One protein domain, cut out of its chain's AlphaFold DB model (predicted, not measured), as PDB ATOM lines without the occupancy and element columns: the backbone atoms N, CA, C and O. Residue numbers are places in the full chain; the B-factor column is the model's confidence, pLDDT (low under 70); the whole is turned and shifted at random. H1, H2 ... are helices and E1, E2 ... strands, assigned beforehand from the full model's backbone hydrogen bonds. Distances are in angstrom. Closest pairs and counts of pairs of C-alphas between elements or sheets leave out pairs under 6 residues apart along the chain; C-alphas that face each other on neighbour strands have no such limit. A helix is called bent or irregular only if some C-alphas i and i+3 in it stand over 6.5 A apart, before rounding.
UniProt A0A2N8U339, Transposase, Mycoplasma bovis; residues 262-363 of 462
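What this domain is: This is residues 262 to 363 of the 462 residues of the protein "Transposase" of Mycoplasma bovis (UniProt A0A2N8U339). Look first for a strongly twisted sheet of five strands curled round one helix, H4. From one end of that sheet a pair of helices, H2 and H3, runs out and back between E4 and E5, with residues 323 to 330 sticking out at the tip, while the small helix H1 lies off the sheet. The printed part has 102 residues with four named helices and five named strands, in the order E1 H1 E2 E3 E4 H2 H3 E5 H4; the sheet runs E1 E5 E4 E3 E2, antiparallel throughout, and the class is mixed, helices and strands. The whole is compact, with a radius of gyration of the C-alphas of 14.1 A and spans of 42 by 32 by 26 A.

Where its parts are: Start in the sheet with E4, residues 303 to 310, 22.9 A long; find C-alpha 303 at (-23.981, -42.672, -42.392). Beside it you find E3, residues 293 to 300, 22.3 A, and E5, residues 341 to 346, 16.8 A. The edge strands are E2, residues 284 to 286, and E1, residues 262 to 266, which begins at C-alpha 262 at (-29.597, -51.377, -38.384). H2 is residues 311 to 322, 16.4 A, and H3 is residues 329 to 338, 15.1 A. H3 is irregular: C-alphas 334 and 337 are 7.6 A apart. H1 is residues 273 to 276; H4, residues 352 to 360, 12.2 A, ends at C-alpha 360 at (-16.797, -55.966, -29.390).

How they stand to each other: E2, E3 and E4 form a meander, each strand the antiparallel neighbour of the one before, in two hairpins. Check N 295 and O 284 at 2.7 A for E2 and E3, and N 305 and O 298 at 2.8 A for E3 and E4. Across E4 and E5 find N 304 and O 346 at 2.8 A; across E5 and E1, N 345 and O 265 at 2.9 A. The sheet curls round H4, whose closest C-alphas to E4 are those of Cys 352 and Tyr 306, 6.0 A apart. H2 only grazes the sheet, with its residues 311 to 317. H2 and H3 are close but not clearly touching, C-alphas 318 and 336 being closest at 7.1 A, at a shallow tilt of 21 degrees, opposite ways. H3 is not on the sheet; H1 is only just not on it, with 4 pairs of C-alphas within 10 A. Every O i to N i+4 pair is within hydrogen-bond range in H2 and H4, and 4 of 6 in H3; H1 is too short for such a pair.

The domain as a whole: The two C-alphas farthest apart are those of Gly 262 and Lys 325, 42.1 A. The printed part has no cut and no long link. Mean pLDDT of the printed part is 91.8; look at residues 287 to 290 for the values under 70.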
ATOM      1  N   GLY A 262     -30.764 -52.113 -38.848       91.75
ATOM      2  CA  GLY A 262     -29.597 -51.377 -38.384       91.75
ATOM      3  C   GLY A 262     -28.318 -52.175 -38.596       91.75
ATOM      4  O   GLY A 262     -28.356 -53.408 -38.643       91.75
ATOM      5  N   PHE A 263     -27.166 -51.516 -38.681       93.12
ATOM      6  CA  PHE A 263     -25.900 -52.225 -38.836       93.12
ATOM      7  C   PHE A 263     -24.694 -51.511 -38.251       93.12
ATOM      8  O   PHE A 263     -24.657 -50.293 -38.123       93.12
ATOM      9  N   ILE A 264     -23.657 -52.290 -37.964       93.81
ATOM     10  CA  ILE A 264     -22.300 -51.809 -37.732       93.81
ATOM     11  C   ILE A 264     -21.302 -52.836 -38.269       93.81
ATOM     12  O   ILE A 264     -21.362 -54.023 -37.942       93.81
ATOM     13  N   HIS A 265     -20.357 -52.379 -39.086       92.12
ATOM     14  CA  HIS A 265     -19.264 -53.225 -39.558       92.12
ATOM     15  C   HIS A 265     -17.994 -52.402 -39.820       92.12
ATOM     16  O   HIS A 265     -18.049 -51.192 -40.061       92.12
ATOM     17  N   PRO A 266     -16.809 -53.021 -39.753       93.31
ATOM     18  CA  PRO A 266     -15.547 -52.363 -40.028       93.31
ATOM     19  C   PRO A 266     -15.349 -52.098 -41.513       93.31
ATOM     20  O   PRO A 266     -15.836 -52.811 -42.386       93.31
ATOM     21  N   LEU A 267     -14.521 -51.099 -41.784       91.75
ATOM     22  CA  LEU A 267     -14.071 -50.731 -43.114       91.75
ATOM     23  C   LEU A 267     -12.639 -51.212 -43.379       91.75
ATOM     24  O   LEU A 267     -11.816 -51.406 -42.473       91.75
ATOM     25  N   LYS A 268     -12.309 -51.402 -44.661       90.38
ATOM     26  CA  LYS A 268     -10.925 -51.633 -45.096       90.38
ATOM     27  C   LYS A 268     -10.136 -50.330 -44.929       90.38
ATOM     28  O   LYS A 268     -10.487 -49.315 -45.518       90.38
ATOM     29  N   ARG A 269      -9.020 -50.375 -44.189       89.62
ATOM     30  CA  ARG A 269      -8.118 -49.221 -43.940       89.62
ATOM     31  C   ARG A 269      -7.600 -48.540 -45.221       89.62
ATOM     32  O   ARG A 269      -7.156 -47.398 -45.195       89.62
ATOM     33  N   SER A 270      -7.616 -49.253 -46.345       88.31
ATOM     34  CA  SER A 270      -7.193 -48.748 -47.653       88.31
ATOM     35  C   SER A 270      -8.277 -47.970 -48.409       88.31
ATOM     36  O   SER A 270      -8.003 -47.509 -49.513       88.31
ATOM     37  N   LEU A 271      -9.500 -47.858 -47.879       90.69
ATOM     38  CA  LEU A 271     -10.580 -47.123 -48.540       90.69
ATOM     39  C   LEU A 271     -10.248 -45.631 -48.609       90.69
ATOM     40  O   LEU A 271      -9.991 -45.009 -47.580       90.69
ATOM     41  N   LYS A 272     -10.283 -45.069 -49.826       91.94
ATOM     42  CA  LYS A 272      -9.992 -43.648 -50.094       91.94
ATOM     43  C   LYS A 272     -10.905 -42.711 -49.306       91.94
ATOM     44  O   LYS A 272     -10.415 -41.738 -48.742       91.94
ATOM     45  N   LEU A 273     -12.169 -43.108 -49.153       93.06
ATOM     46  CA  LEU A 273     -13.161 -42.427 -48.327       93.06
ATOM     47  C   LEU A 273     -12.637 -42.069 -46.927       93.06
ATOM     48  O   LEU A 273     -12.967 -41.012 -46.410       93.06
ATOM     49  N   LEU A 274     -11.803 -42.917 -46.309       94.12
ATOM     50  CA  LEU A 274     -11.289 -42.670 -44.957       94.12
ATOM     51  C   LEU A 274     -10.325 -41.476 -44.884       94.12
ATOM     52  O   LEU A 274     -10.242 -40.843 -43.838       94.12
ATOM     53  N   GLU A 275      -9.607 -41.171 -45.967       93.12
ATOM     54  CA  GLU A 275      -8.800 -39.947 -46.066       93.12
ATOM     55  C   GLU A 275      -9.694 -38.744 -46.400       93.12
ATOM     56  O   GLU A 275      -9.529 -37.682 -45.812       93.12
ATOM     57  N   GLU A 276     -10.677 -38.923 -47.293       94.56
ATOM     58  CA  GLU A 276     -11.630 -37.873 -47.699       94.56
ATOM     59  C   GLU A 276     -12.426 -37.317 -46.509       94.56
ATOM     60  O   GLU A 276     -12.627 -36.109 -46.412       94.56
ATOM     61  N   ILE A 277     -12.834 -38.183 -45.574       95.38
ATOM     62  CA  ILE A 277     -13.554 -37.786 -44.352       95.38
ATOM     63  C   ILE A 277     -12.623 -37.470 -43.169       95.38
ATOM     64  O   ILE A 277     -13.093 -37.289 -42.044       95.38
ATOM     65  N   ASP A 278     -11.304 -37.439 -43.390       95.25
ATOM     66  CA  ASP A 278     -10.287 -37.195 -42.360       95.25
ATOM     67  C   ASP A 278     -10.435 -38.138 -41.142       95.25
ATOM     68  O   ASP A 278     -10.404 -37.724 -39.978       95.25
ATOM     69  N   ALA A 279     -10.656 -39.437 -41.382       95.12
ATOM     70  CA  ALA A 279     -10.988 -40.400 -40.328       95.12
ATOM     71  C   ALA A 279      -9.866 -40.597 -39.298       95.12
ATOM     72  O   ALA A 279     -10.127 -40.930 -38.143       95.12
ATOM     73  N   TYR A 280      -8.611 -40.402 -39.703       93.75
ATOM     74  CA  TYR A 280      -7.438 -40.718 -38.885       93.75
ATOM     75  C   TYR A 280      -7.019 -39.597 -37.922       93.75
ATOM     76  O   TYR A 280      -6.214 -39.836 -37.020       93.75
ATOM     77  N   ASN A 281      -7.581 -38.397 -38.064       92.62
ATOM     78  CA  ASN A 281      -7.287 -37.238 -37.222       92.62
ATOM     79  C   ASN A 281      -8.179 -37.206 -35.973       92.62
ATOM     80  O   ASN A 281      -9.127 -36.426 -35.868       92.62
ATOM     81  N   MET A 282      -7.897 -38.117 -35.045       93.19
ATOM     82  CA  MET A 282      -8.676 -38.321 -33.823       93.19
ATOM     83  C   MET A 282      -8.195 -37.403 -32.700       93.19
ATOM     84  O   MET A 282      -6.990 -37.273 -32.484       93.19
ATOM     85  N   LYS A 283      -9.138 -36.793 -31.973       87.12
ATOM     86  CA  LYS A 283      -8.853 -35.838 -30.885       87.12
ATOM     87  C   LYS A 283      -9.560 -36.177 -29.575       87.12
ATOM     88  O   LYS A 283      -9.140 -35.696 -28.527       87.12
ATOM     89  N   ASP A 284     -10.577 -37.030 -29.627       91.69
ATOM     90  CA  ASP A 284     -11.339 -37.435 -28.453       91.69
ATOM     91  C   ASP A 284     -10.775 -38.728 -27.873       91.69
ATOM     92  O   ASP A 284     -10.283 -39.595 -28.597       91.69
ATOM     93  N   LYS A 285     -10.837 -38.878 -26.552       90.69
ATOM     94  CA  LYS A 285     -10.345 -40.067 -25.852       90.69
ATOM     95  C   LYS A 285     -11.514 -40.897 -25.338       90.69
ATOM     96  O   LYS A 285     -12.418 -40.368 -24.698       90.69
ATOM     97  N   ILE A 286     -11.437 -42.212 -25.528       87.88
ATOM     98  CA  ILE A 286     -12.325 -43.162 -24.851       87.88
ATOM     99  C   ILE A 286     -11.700 -43.563 -23.521       87.88
ATOM    100  O   ILE A 286     -10.554 -44.023 -23.468       87.88
ATOM    101  N   ASN A 287     -12.479 -43.445 -22.449       69.81
ATOM    102  CA  ASN A 287     -12.108 -43.927 -21.123       69.81
ATOM    103  C   ASN A 287     -12.362 -45.438 -21.002       69.81
ATOM    104  O   ASN A 287     -13.152 -45.898 -20.187       69.81
ATOM    105  N   SER A 288     -11.672 -46.230 -21.823       66.12
ATOM    106  CA  SER A 288     -11.646 -47.686 -21.670       66.12
ATOM    107  C   SER A 288     -10.690 -48.050 -20.533       66.12
ATOM    108  O   SER A 288      -9.528 -47.635 -20.560       66.12
ATOM    109  N   LYS A 289     -11.162 -48.829 -19.549       59.28
ATOM    110  CA  LYS A 289     -10.371 -49.244 -18.371       59.28
ATOM    111  C   LYS A 289      -9.071 -49.979 -18.740       59.28
ATOM    112  O   LYS A 289      -8.098 -49.868 -18.002       59.28
ATOM    113  N   ASP A 290      -9.025 -50.644 -19.898       63.53
ATOM    114  CA  ASP A 290      -7.929 -51.556 -20.260       63.53
ATOM    115  C   ASP A 290      -6.978 -51.019 -21.355       63.53
ATOM    116  O   ASP A 290      -5.822 -51.461 -21.473       63.53
ATOM    117  N   GLU A 291      -7.425 -50.057 -22.177       72.12
ATOM    118  CA  GLU A 291      -6.690 -49.627 -23.379       72.12
ATOM    119  C   GLU A 291      -6.910 -48.145 -23.756       72.12
ATOM    120  O   GLU A 291      -8.010 -47.782 -24.190       72.12
ATOM    121  N   PRO A 292      -5.871 -47.283 -23.694       79.00
ATOM    122  CA  PRO A 292      -5.982 -45.897 -24.140       79.00
ATOM    123  C   PRO A 292      -6.227 -45.842 -25.653       79.00
ATOM    124  O   PRO A 292      -5.405 -46.296 -26.458       79.00
ATOM    125  N   THR A 293      -7.383 -45.290 -26.023       90.50
ATOM    126  CA  THR A 293      -7.899 -45.294 -27.394       90.50
ATOM    127  C   THR A 293      -8.367 -43.893 -27.769       90.50
ATOM    128  O   THR A 293      -9.233 -43.332 -27.096       90.50
ATOM    129  N   TRP A 294      -7.802 -43.340 -28.842       94.50
ATOM    130  CA  TRP A 294      -8.339 -42.139 -29.482       94.50
ATOM    131  C   TRP A 294      -9.548 -42.504 -30.331       94.50
ATOM    132  O   TRP A 294      -9.596 -43.612 -30.874       94.50
ATOM    133  N   CYS A 295     -10.494 -41.585 -30.477       95.94
ATOM    134  CA  CYS A 295     -11.649 -41.756 -31.333       95.94
ATOM    135  C   CYS A 295     -12.064 -40.474 -32.062       95.94
ATOM    136  O   CYS A 295     -11.628 -39.363 -31.742       95.94
ATOM    137  N   LYS A 296     -12.892 -40.665 -33.089       96.38
ATOM    138  CA  LYS A 296     -13.581 -39.611 -33.833       96.38
ATOM    139  C   LYS A 296     -14.894 -40.167 -34.371       96.38
ATOM    140  O   LYS A 296     -14.906 -41.254 -34.952       96.38
ATOM    141  N   LYS A 297     -15.976 -39.411 -34.203       97.00
ATOM    142  CA  LYS A 297     -17.268 -39.664 -34.844       97.00
ATOM    143  C   LYS A 297     -17.442 -38.711 -36.017       97.00
ATOM    144  O   LYS A 297     -17.148 -37.525 -35.896       97.00
ATOM    145  N   ILE A 298     -17.904 -39.230 -37.148       97.44
ATOM    146  CA  ILE A 298     -18.038 -38.472 -38.392       97.44
ATOM    147  C   ILE A 298     -19.382 -38.827 -39.012       97.44
ATOM    148  O   ILE A 298     -19.709 -40.005 -39.107       97.44
ATOM    149  N   PHE A 299     -20.146 -37.830 -39.445       96.81
ATOM    150  CA  PHE A 299     -21.354 -38.044 -40.237       96.81
ATOM    151  C   PHE A 299     -21.074 -37.655 -41.689       96.81
ATOM    152  O   PHE A 299     -20.604 -36.548 -41.953       96.81
ATOM    153  N   HIS A 300     -21.313 -38.572 -42.623       95.06
ATOM    154  CA  HIS A 300     -21.051 -38.364 -44.045       95.06
ATOM    155  C   HIS A 300     -22.000 -39.222 -44.892       95.06
ATOM    156  O   HIS A 300     -22.174 -40.405 -44.618       95.06
ATOM    157  N   ASN A 301     -22.620 -38.629 -45.918       92.00
ATOM    158  CA  ASN A 301     -23.561 -39.294 -46.835       92.00
ATOM    159  C   ASN A 301     -24.662 -40.122 -46.138       92.00
ATOM    160  O   ASN A 301     -24.981 -41.227 -46.571       92.00
ATOM    161  N   GLY A 302     -25.235 -39.598 -45.050       91.12
ATOM    162  CA  GLY A 302     -26.314 -40.274 -44.320       91.12
ATOM    163  C   GLY A 302     -25.862 -41.407 -43.394       91.12
ATOM    164  O   GLY A 302     -26.712 -42.070 -42.810       91.12
ATOM    165  N   LEU A 303     -24.554 -41.629 -43.241       94.31
ATOM    166  CA  LEU A 303     -23.981 -42.672 -42.392       94.31
ATOM    167  C   LEU A 303     -23.044 -42.089 -41.334       94.31
ATOM    168  O   LEU A 303     -22.446 -41.023 -41.509       94.31
ATOM    169  N   TYR A 304     -22.877 -42.841 -40.250       96.50
ATOM    170  CA  TYR A 304     -21.945 -42.548 -39.173       96.50
ATOM    171  C   TYR A 304     -20.690 -43.411 -39.298       96.50
ATOM    172  O   TYR A 304     -20.752 -44.629 -39.477       96.50
ATOM    173  N   TYR A 305     -19.533 -42.770 -39.158       96.75
ATOM    174  CA  TYR A 305     -18.225 -43.404 -39.138       96.75
ATOM    175  C   TYR A 305     -17.596 -43.203 -37.766       96.75
ATOM    176  O   TYR A 305     -17.471 -42.078 -37.276       96.75
ATOM    177  N   TYR A 306     -17.172 -44.307 -37.165       96.88
ATOM    178  CA  TYR A 306     -16.551 -44.346 -35.850       96.88
ATOM    179  C   TYR A 306     -15.111 -44.799 -36.012       96.88
ATOM    180  O   TYR A 306     -14.844 -45.977 -36.259       96.88
ATOM    181  N   ALA A 307     -14.181 -43.857 -35.929       96.88
ATOM    182  CA  ALA A 307     -12.761 -44.116 -36.081       96.88
ATOM    183  C   ALA A 307     -12.100 -44.254 -34.709       96.88
ATOM    184  O   ALA A 307     -12.415 -43.501 -33.790       96.88
ATOM    185  N   PHE A 308     -11.184 -45.211 -34.579       95.44
ATOM    186  CA  PHE A 308     -10.474 -45.517 -33.341       95.44
ATOM    187  C   PHE A 308      -8.993 -45.736 -33.610       95.44
ATOM    188  O   PHE A 308      -8.638 -46.341 -34.623       95.44
ATOM    189  N   ARG A 309      -8.134 -45.326 -32.676       94.31
ATOM    190  CA  ARG A 309      -6.697 -45.623 -32.687       94.31
ATOM    191  C   ARG A 309      -6.261 -46.109 -31.316       94.31
ATOM    192  O   ARG A 309      -6.183 -45.334 -30.364       94.31
ATOM    193  N   ASN A 310      -5.959 -47.400 -31.228       92.44
ATOM    194  CA  ASN A 310      -5.424 -48.012 -30.017       92.44
ATOM    195  C   ASN A 310      -3.900 -47.821 -29.986       92.44
ATOM    196  O   ASN A 310      -3.198 -48.288 -30.886       92.44
ATOM    197  N   LEU A 311      -3.388 -47.155 -28.947       89.81
ATOM    198  CA  LEU A 311      -1.966 -46.797 -28.853       89.81
ATOM    199  C   LEU A 311      -1.044 -48.014 -28.699       89.81
ATOM    200  O   LEU A 311       0.023 -48.052 -29.310       89.81
ATOM    201  N   LYS A 312      -1.466 -49.034 -27.942       90.56
ATOM    202  CA  LYS A 312      -0.701 -50.282 -27.774       90.56
ATOM    203  C   LYS A 312      -0.566 -51.015 -29.113       90.56
ATOM    204  O   LYS A 312       0.529 -51.422 -29.493       90.56
ATOM    205  N   ARG A 313      -1.670 -51.139 -29.860       91.50
ATOM    206  CA  ARG A 313      -1.674 -51.739 -31.205       91.50
ATOM    207  C   ARG A 313      -0.875 -50.908 -32.201       91.50
ATOM    208  O   ARG A 313      -0.168 -51.493 -33.008       91.50
ATOM    209  N   ALA A 314      -0.966 -49.579 -32.134       93.19
ATOM    210  CA  ALA A 314      -0.210 -48.689 -33.011       93.19
ATOM    211  C   ALA A 314       1.300 -48.876 -32.833       93.19
ATOM    212  O   ALA A 314       1.995 -49.096 -33.818       93.19
ATOM    213  N   SER A 315       1.778 -48.877 -31.585       92.81
ATOM    214  CA  SER A 315       3.196 -49.087 -31.274       92.81
ATOM    215  C   SER A 315       3.693 -50.461 -31.734       92.81
ATOM    216  O   SER A 315       4.769 -50.562 -32.319       92.81
ATOM    217  N   LYS A 316       2.888 -51.517 -31.548       94.25
ATOM    218  CA  LYS A 316       3.232 -52.857 -32.038       94.25
ATOM    219  C   LYS A 316       3.290 -52.927 -33.567       94.25
ATOM    220  O   LYS A 316       4.273 -53.414 -34.109       94.25
ATOM    221  N   GLU A 317       2.263 -52.425 -34.262       94.50
ATOM    222  CA  GLU A 317       2.244 -52.403 -35.734       94.50
ATOM    223  C   GLU A 317       3.424 -51.597 -36.305       94.50
ATOM    224  O   GLU A 317       3.987 -51.975 -37.331       94.50
ATOM    225  N   GLU A 318       3.817 -50.515 -35.635       94.81
ATOM    226  CA  GLU A 318       4.972 -49.698 -36.000       94.81
ATOM    227  C   GLU A 318       6.296 -50.464 -35.864       94.81
ATOM    228  O   GLU A 318       7.063 -50.520 -36.826       94.81
ATOM    229  N   GLN A 319       6.533 -51.117 -34.720       94.31
ATOM    230  CA  GLN A 319       7.714 -51.966 -34.502       94.31
ATOM    231  C   GLN A 319       7.799 -53.103 -35.529       94.31
ATOM    232  O   GLN A 319       8.857 -53.325 -36.131       94.31
ATOM    233  N   ASP A 320       6.678 -53.790 -35.766       95.06
ATOM    234  CA  ASP A 320       6.579 -54.880 -36.739       95.06
ATOM    235  C   ASP A 320       6.867 -54.375 -38.163       95.06
ATOM    236  O   ASP A 320       7.551 -55.042 -38.943       95.06
ATOM    237  N   PHE A 321       6.376 -53.180 -38.516       93.88
ATOM    238  CA  PHE A 321       6.619 -52.582 -39.825       93.88
ATOM    239  C   PHE A 321       8.084 -52.177 -40.015       93.88
ATOM    240  O   PHE A 321       8.660 -52.512 -41.054       93.88
ATOM    241  N   MET A 322       8.692 -51.511 -39.028       93.25
ATOM    242  CA  MET A 322      10.106 -51.110 -39.062       93.25
ATOM    243  C   MET A 322      11.049 -52.310 -39.163       93.25
ATOM    244  O   MET A 322      12.054 -52.251 -39.865       93.25
ATOM    245  N   SER A 323      10.689 -53.424 -38.525       93.62
ATOM    246  CA  SER A 323      11.462 -54.673 -38.568       93.62
ATOM    247  C   SER A 323      11.221 -55.496 -39.843       93.62
ATOM    248  O   SER A 323      11.834 -56.545 -40.044       93.62
ATOM    249  N   SER A 324      10.305 -55.066 -40.717       93.44
ATOM    250  CA  SER A 324       9.925 -55.820 -41.911       93.44
ATOM    251  C   SER A 324      10.797 -55.486 -43.124       93.44
ATOM    252  O   SER A 324      11.177 -54.342 -43.354       93.44
ATOM    253  N   LYS A 325      10.975 -56.460 -44.029       91.94
ATOM    254  CA  LYS A 325      11.619 -56.252 -45.348       91.94
ATOM    255  C   LYS A 325      10.892 -55.236 -46.249       91.94
ATOM    256  O   LYS A 325      11.364 -54.928 -47.337       91.94
ATOM    257  N   LYS A 326       9.700 -54.782 -45.847       89.12
ATOM    258  CA  LYS A 326       8.848 -53.833 -46.574       89.12
ATOM    259  C   LYS A 326       9.105 -52.376 -46.168       89.12
ATOM    260  O   LYS A 326       8.446 -51.503 -46.737       89.12
ATOM    261  N   PHE A 327       9.976 -52.135 -45.188       93.44
ATOM    262  CA  PHE A 327      10.275 -50.812 -44.657       93.44
ATOM    263  C   PHE A 327      11.018 -49.934 -45.674       93.44
ATOM    264  O   PHE A 327      12.004 -50.348 -46.277       93.44
ATOM    265  N   SER A 328      10.542 -48.700 -45.819       94.25
ATOM    266  CA  SER A 328      11.292 -47.559 -46.344       94.25
ATOM    267  C   SER A 328      10.802 -46.311 -45.615       94.25
ATOM    268  O   SER A 328       9.664 -46.296 -45.125       94.25
ATOM    269  N   ILE A 329      11.627 -45.266 -45.551       93.50
ATOM    270  CA  ILE A 329      11.246 -44.003 -44.905       93.50
ATOM    271  C   ILE A 329      10.015 -43.410 -45.602       93.50
ATOM    272  O   ILE A 329       9.051 -43.044 -44.931       93.50
ATOM    273  N   GLU A 330       9.970 -43.407 -46.942       95.00
ATOM    274  CA  GLU A 330       8.819 -42.851 -47.666       95.00
ATOM    275  C   GLU A 330       7.535 -43.637 -47.387       95.00
ATOM    276  O   GLU A 330       6.446 -43.065 -47.313       95.00
ATOM    277  N   ARG A 331       7.636 -44.964 -47.245       92.69
ATOM    278  CA  ARG A 331       6.477 -45.804 -46.947       92.69
ATOM    279  C   ARG A 331       6.014 -45.628 -45.508       92.69
ATOM    280  O   ARG A 331       4.807 -45.580 -45.295       92.69
ATOM    281  N   TYR A 332       6.944 -45.540 -44.560       93.94
ATOM    282  CA  TYR A 332       6.650 -45.285 -43.154       93.94
ATOM    283  C   TYR A 332       5.857 -43.987 -42.990       93.94
ATOM    284  O   TYR A 332       4.747 -44.009 -42.455       93.94
ATOM    285  N   GLU A 333       6.358 -42.892 -43.562       93.50
ATOM    286  CA  GLU A 333       5.703 -41.582 -43.512       93.50
ATOM    287  C   GLU A 333       4.279 -41.615 -44.084       93.50
ATOM    288  O   GLU A 333       3.372 -41.000 -43.528       93.50
ATOM    289  N   LYS A 334       4.045 -42.413 -45.134       90.38
ATOM    290  CA  LYS A 334       2.719 -42.576 -45.754       90.38
ATOM    291  C   LYS A 334       1.713 -43.392 -44.942       90.38
ATOM    292  O   LYS A 334       0.521 -43.307 -45.235       90.38
ATOM    293  N   ILE A 335       2.147 -44.250 -44.015       90.38
ATOM    294  CA  ILE A 335       1.242 -45.196 -43.331       90.38
ATOM    295  C   ILE A 335       1.217 -45.057 -41.810       90.38
ATOM    296  O   ILE A 335       0.318 -45.624 -41.188       90.38
ATOM    297  N   LYS A 336       2.156 -44.320 -41.205       91.81
ATOM    298  CA  LYS A 336       2.295 -44.227 -39.743       91.81
ATOM    299  C   LYS A 336       1.034 -43.735 -39.033       91.81
ATOM    300  O   LYS A 336       0.712 -44.202 -37.942       91.81
ATOM    301  N   HIS A 337       0.260 -42.849 -39.667       90.19
ATOM    302  CA  HIS A 337      -1.014 -42.357 -39.128       90.19
ATOM    303  C   HIS A 337      -2.114 -43.428 -39.095       90.19
ATOM    304  O   HIS A 337      -3.065 -43.298 -38.328       90.19
ATOM    305  N   LYS A 338      -1.968 -44.511 -39.870       92.69
ATOM    306  CA  LYS A 338      -2.917 -45.635 -39.941       92.69
ATOM    307  C   LYS A 338      -2.613 -46.750 -38.942       92.69
ATOM    308  O   LYS A 338      -3.436 -47.664 -38.797       92.69
ATOM    309  N   PHE A 339      -1.467 -46.720 -38.265       93.88
ATOM    310  CA  PHE A 339      -1.117 -47.761 -37.303       93.88
ATOM    311  C   PHE A 339      -2.060 -47.770 -36.100       93.88
ATOM    312  O   PHE A 339      -2.380 -46.728 -35.520       93.88
ATOM    313  N   GLY A 340      -2.509 -48.972 -35.740       92.69
ATOM    314  CA  GLY A 340      -3.446 -49.227 -34.648       92.69
ATOM    315  C   GLY A 340      -4.864 -48.719 -34.905       92.69
ATOM    316  O   GLY A 340      -5.650 -48.662 -33.959       92.69
ATOM    317  N   THR A 341      -5.189 -48.334 -36.147       94.94
ATOM    318  CA  THR A 341      -6.494 -47.755 -36.486       94.94
ATOM    319  C   THR A 341      -7.528 -48.797 -36.898       94.94
ATOM    320  O   THR A 341      -7.221 -49.807 -37.539       94.94
ATOM    321  N   ILE A 342      -8.784 -48.527 -36.562       94.44
ATOM    322  CA  ILE A 342      -9.955 -49.223 -37.089       94.44
ATOM    323  C   ILE A 342     -11.086 -48.212 -37.261       94.44
ATOM    324  O   ILE A 342     -11.216 -47.293 -36.458       94.44
ATOM    325  N   VAL A 343     -11.875 -48.354 -38.323       95.44
ATOM    326  CA  VAL A 343     -13.022 -47.482 -38.594       95.44
ATOM    327  C   VAL A 343     -14.238 -48.365 -38.818       95.44
ATOM    328  O   VAL A 343     -14.166 -49.289 -39.633       95.44
ATOM    329  N   TYR A 344     -15.322 -48.100 -38.096       95.44
ATOM    330  CA  TYR A 344     -16.628 -48.719 -38.312       95.44
ATOM    331  C   TYR A 344     -17.523 -47.774 -39.104       95.44
ATOM    332  O   TYR A 344     -17.439 -46.562 -38.918       95.44
ATOM    333  N   VAL A 345     -18.378 -48.331 -39.953       94.44
ATOM    334  CA  VAL A 345     -19.502 -47.630 -40.578       94.44
ATOM    335  C   VAL A 345     -20.803 -48.191 -40.019       94.44
ATOM    336  O   VAL A 345     -20.893 -49.386 -39.719       94.44
ATOM    337  N   SER A 346     -21.785 -47.319 -39.831       94.38
ATOM    338  CA  SER A 346     -23.071 -47.656 -39.240       94.38
ATOM    339  C   SER A 346     -24.127 -46.636 -39.654       94.38
ATOM    340  O   SER A 346     -23.813 -45.478 -39.925       94.38
ATOM    341  N   ASP A 347     -25.383 -47.054 -39.665       92.62
ATOM    342  CA  ASP A 347     -26.546 -46.167 -39.731       92.62
ATOM    343  C   ASP A 347     -27.007 -45.688 -38.339       92.62
ATOM    344  O   ASP A 347     -27.896 -44.848 -38.230       92.62
ATOM    345  N   GLN A 348     -26.396 -46.198 -37.265       92.94
ATOM    346  CA  GLN A 348     -26.757 -45.873 -35.889       92.94
ATOM    347  C   GLN A 348     -26.045 -44.601 -35.420       92.94
ATOM    348  O   GLN A 348     -24.813 -44.522 -35.460       92.94
ATOM    349  N   ASP A 349     -26.812 -43.638 -34.906       95.75
ATOM    350  CA  ASP A 349     -26.314 -42.424 -34.251       95.75
ATOM    351  C   ASP A 349     -26.022 -42.694 -32.763       95.75
ATOM    352  O   ASP A 349     -26.890 -42.568 -31.903       95.75
ATOM    353  N   ILE A 350     -24.796 -43.117 -32.451       95.38
ATOM    354  CA  ILE A 350     -24.375 -43.535 -31.106       95.38
ATOM    355  C   ILE A 350     -23.039 -42.896 -30.717       95.38
ATOM    356  O   ILE A 350     -22.412 -42.189 -31.509       95.38
ATOM    357  N   THR A 351     -22.594 -43.073 -29.475       95.12
ATOM    358  CA  THR A 351     -21.276 -42.571 -29.057       95.12
ATOM    359  C   THR A 351     -20.150 -43.462 -29.595       95.12
ATOM    360  O   THR A 351     -20.365 -44.625 -29.938       95.12
ATOM    361  N   CYS A 352     -18.915 -42.948 -29.655       94.81
ATOM    362  CA  CYS A 352     -17.754 -43.778 -30.000       94.81
ATOM    363  C   CYS A 352     -17.582 -44.958 -29.029       94.81
ATOM    364  O   CYS A 352     -17.205 -46.050 -29.450       94.81
ATOM    365  N   GLU A 353     -17.850 -44.749 -27.739       92.69
ATOM    366  CA  GLU A 353     -17.777 -45.806 -26.730       92.69
ATOM    367  C   GLU A 353     -18.822 -46.898 -26.991       92.69
ATOM    368  O   GLU A 353     -18.473 -48.081 -27.028       92.69
ATOM    369  N   ASP A 354     -20.065 -46.510 -27.276       93.44
ATOM    370  CA  ASP A 354     -21.133 -47.451 -27.616       93.44
ATOM    371  C   ASP A 354     -20.836 -48.207 -28.907       93.44
ATOM    372  O   ASP A 354     -20.997 -49.422 -28.941       93.44
ATOM    373  N   ALA A 355     -20.338 -47.534 -29.950       94.94
ATOM    374  CA  ALA A 355     -19.955 -48.183 -31.205       94.94
ATOM    375  C   ALA A 355     -18.834 -49.212 -30.994       94.94
ATOM    376  O   ALA A 355     -18.887 -50.323 -31.528       94.94
ATOM    377  N   LEU A 356     -17.833 -48.876 -30.173       92.62
ATOM    378  CA  LEU A 356     -16.753 -49.794 -29.825       92.62
ATOM    379  C   LEU A 356     -17.266 -51.002 -29.036       92.62
ATOM    380  O   LEU A 356     -16.904 -52.137 -29.348       92.62
ATOM    381  N   ASN A 357     -18.105 -50.770 -28.025       91.75
ATOM    382  CA  ASN A 357     -18.671 -51.821 -27.182       91.75
ATOM    383  C   ASN A 357     -19.666 -52.702 -27.944       91.75
ATOM    384  O   ASN A 357     -19.689 -53.914 -27.732       91.75
ATOM    385  N   LEU A 358     -20.445 -52.120 -28.854       92.75
ATOM    386  CA  LEU A 358     -21.344 -52.838 -29.746       92.75
ATOM    387  C   LEU A 358     -20.551 -53.769 -30.661       92.75
ATOM    388  O   LEU A 358     -20.841 -54.960 -30.710       92.75
ATOM    389  N   TYR A 359     -19.499 -53.270 -31.318       92.62
ATOM    390  CA  TYR A 359     -18.699 -54.109 -32.208       92.62
ATOM    391  C   TYR A 359     -17.916 -55.202 -31.465       92.62
ATOM    392  O   TYR A 359     -17.767 -56.312 -31.976       92.62
ATOM    393  N   LYS A 360     -17.449 -54.943 -30.233       91.50
ATOM    394  CA  LYS A 360     -16.797 -55.966 -29.390       91.50
ATOM    395  C   LYS A 360     -17.687 -57.193 -29.162       91.50
ATOM    396  O   LYS A 360     -17.167 -58.305 -29.117       91.50
ATOM    397  N   GLN A 361     -19.006 -57.006 -29.085       92.12
ATOM    398  CA  GLN A 361     -19.965 -58.100 -28.899       92.12
ATOM    399  C   GLN A 361     -20.036 -59.062 -30.095       92.12
ATOM    400  O   GLN A 361     -20.541 -60.170 -29.941       92.12
ATOM    401  N   ARG A 362     -19.470 -58.701 -31.260       90.75
ATOM    402  CA  ARG A 362     -19.293 -59.628 -32.390       90.75
ATOM    403  C   ARG A 362     -18.587 -60.915 -31.961       90.75
ATOM    404  O   ARG A 362     -18.927 -61.971 -32.468       90.75
ATOM    405  N   TRP A 363     -17.636 -60.844 -31.022       92.06
ATOM    406  CA  TRP A 363     -16.852 -62.003 -30.573       92.06
ATOM    407  C   TRP A 363     -17.708 -63.175 -30.064       92.06
ATOM    408  O   TRP A 363     -17.294 -64.327 -30.166       92.06
TER     409      TRP A 363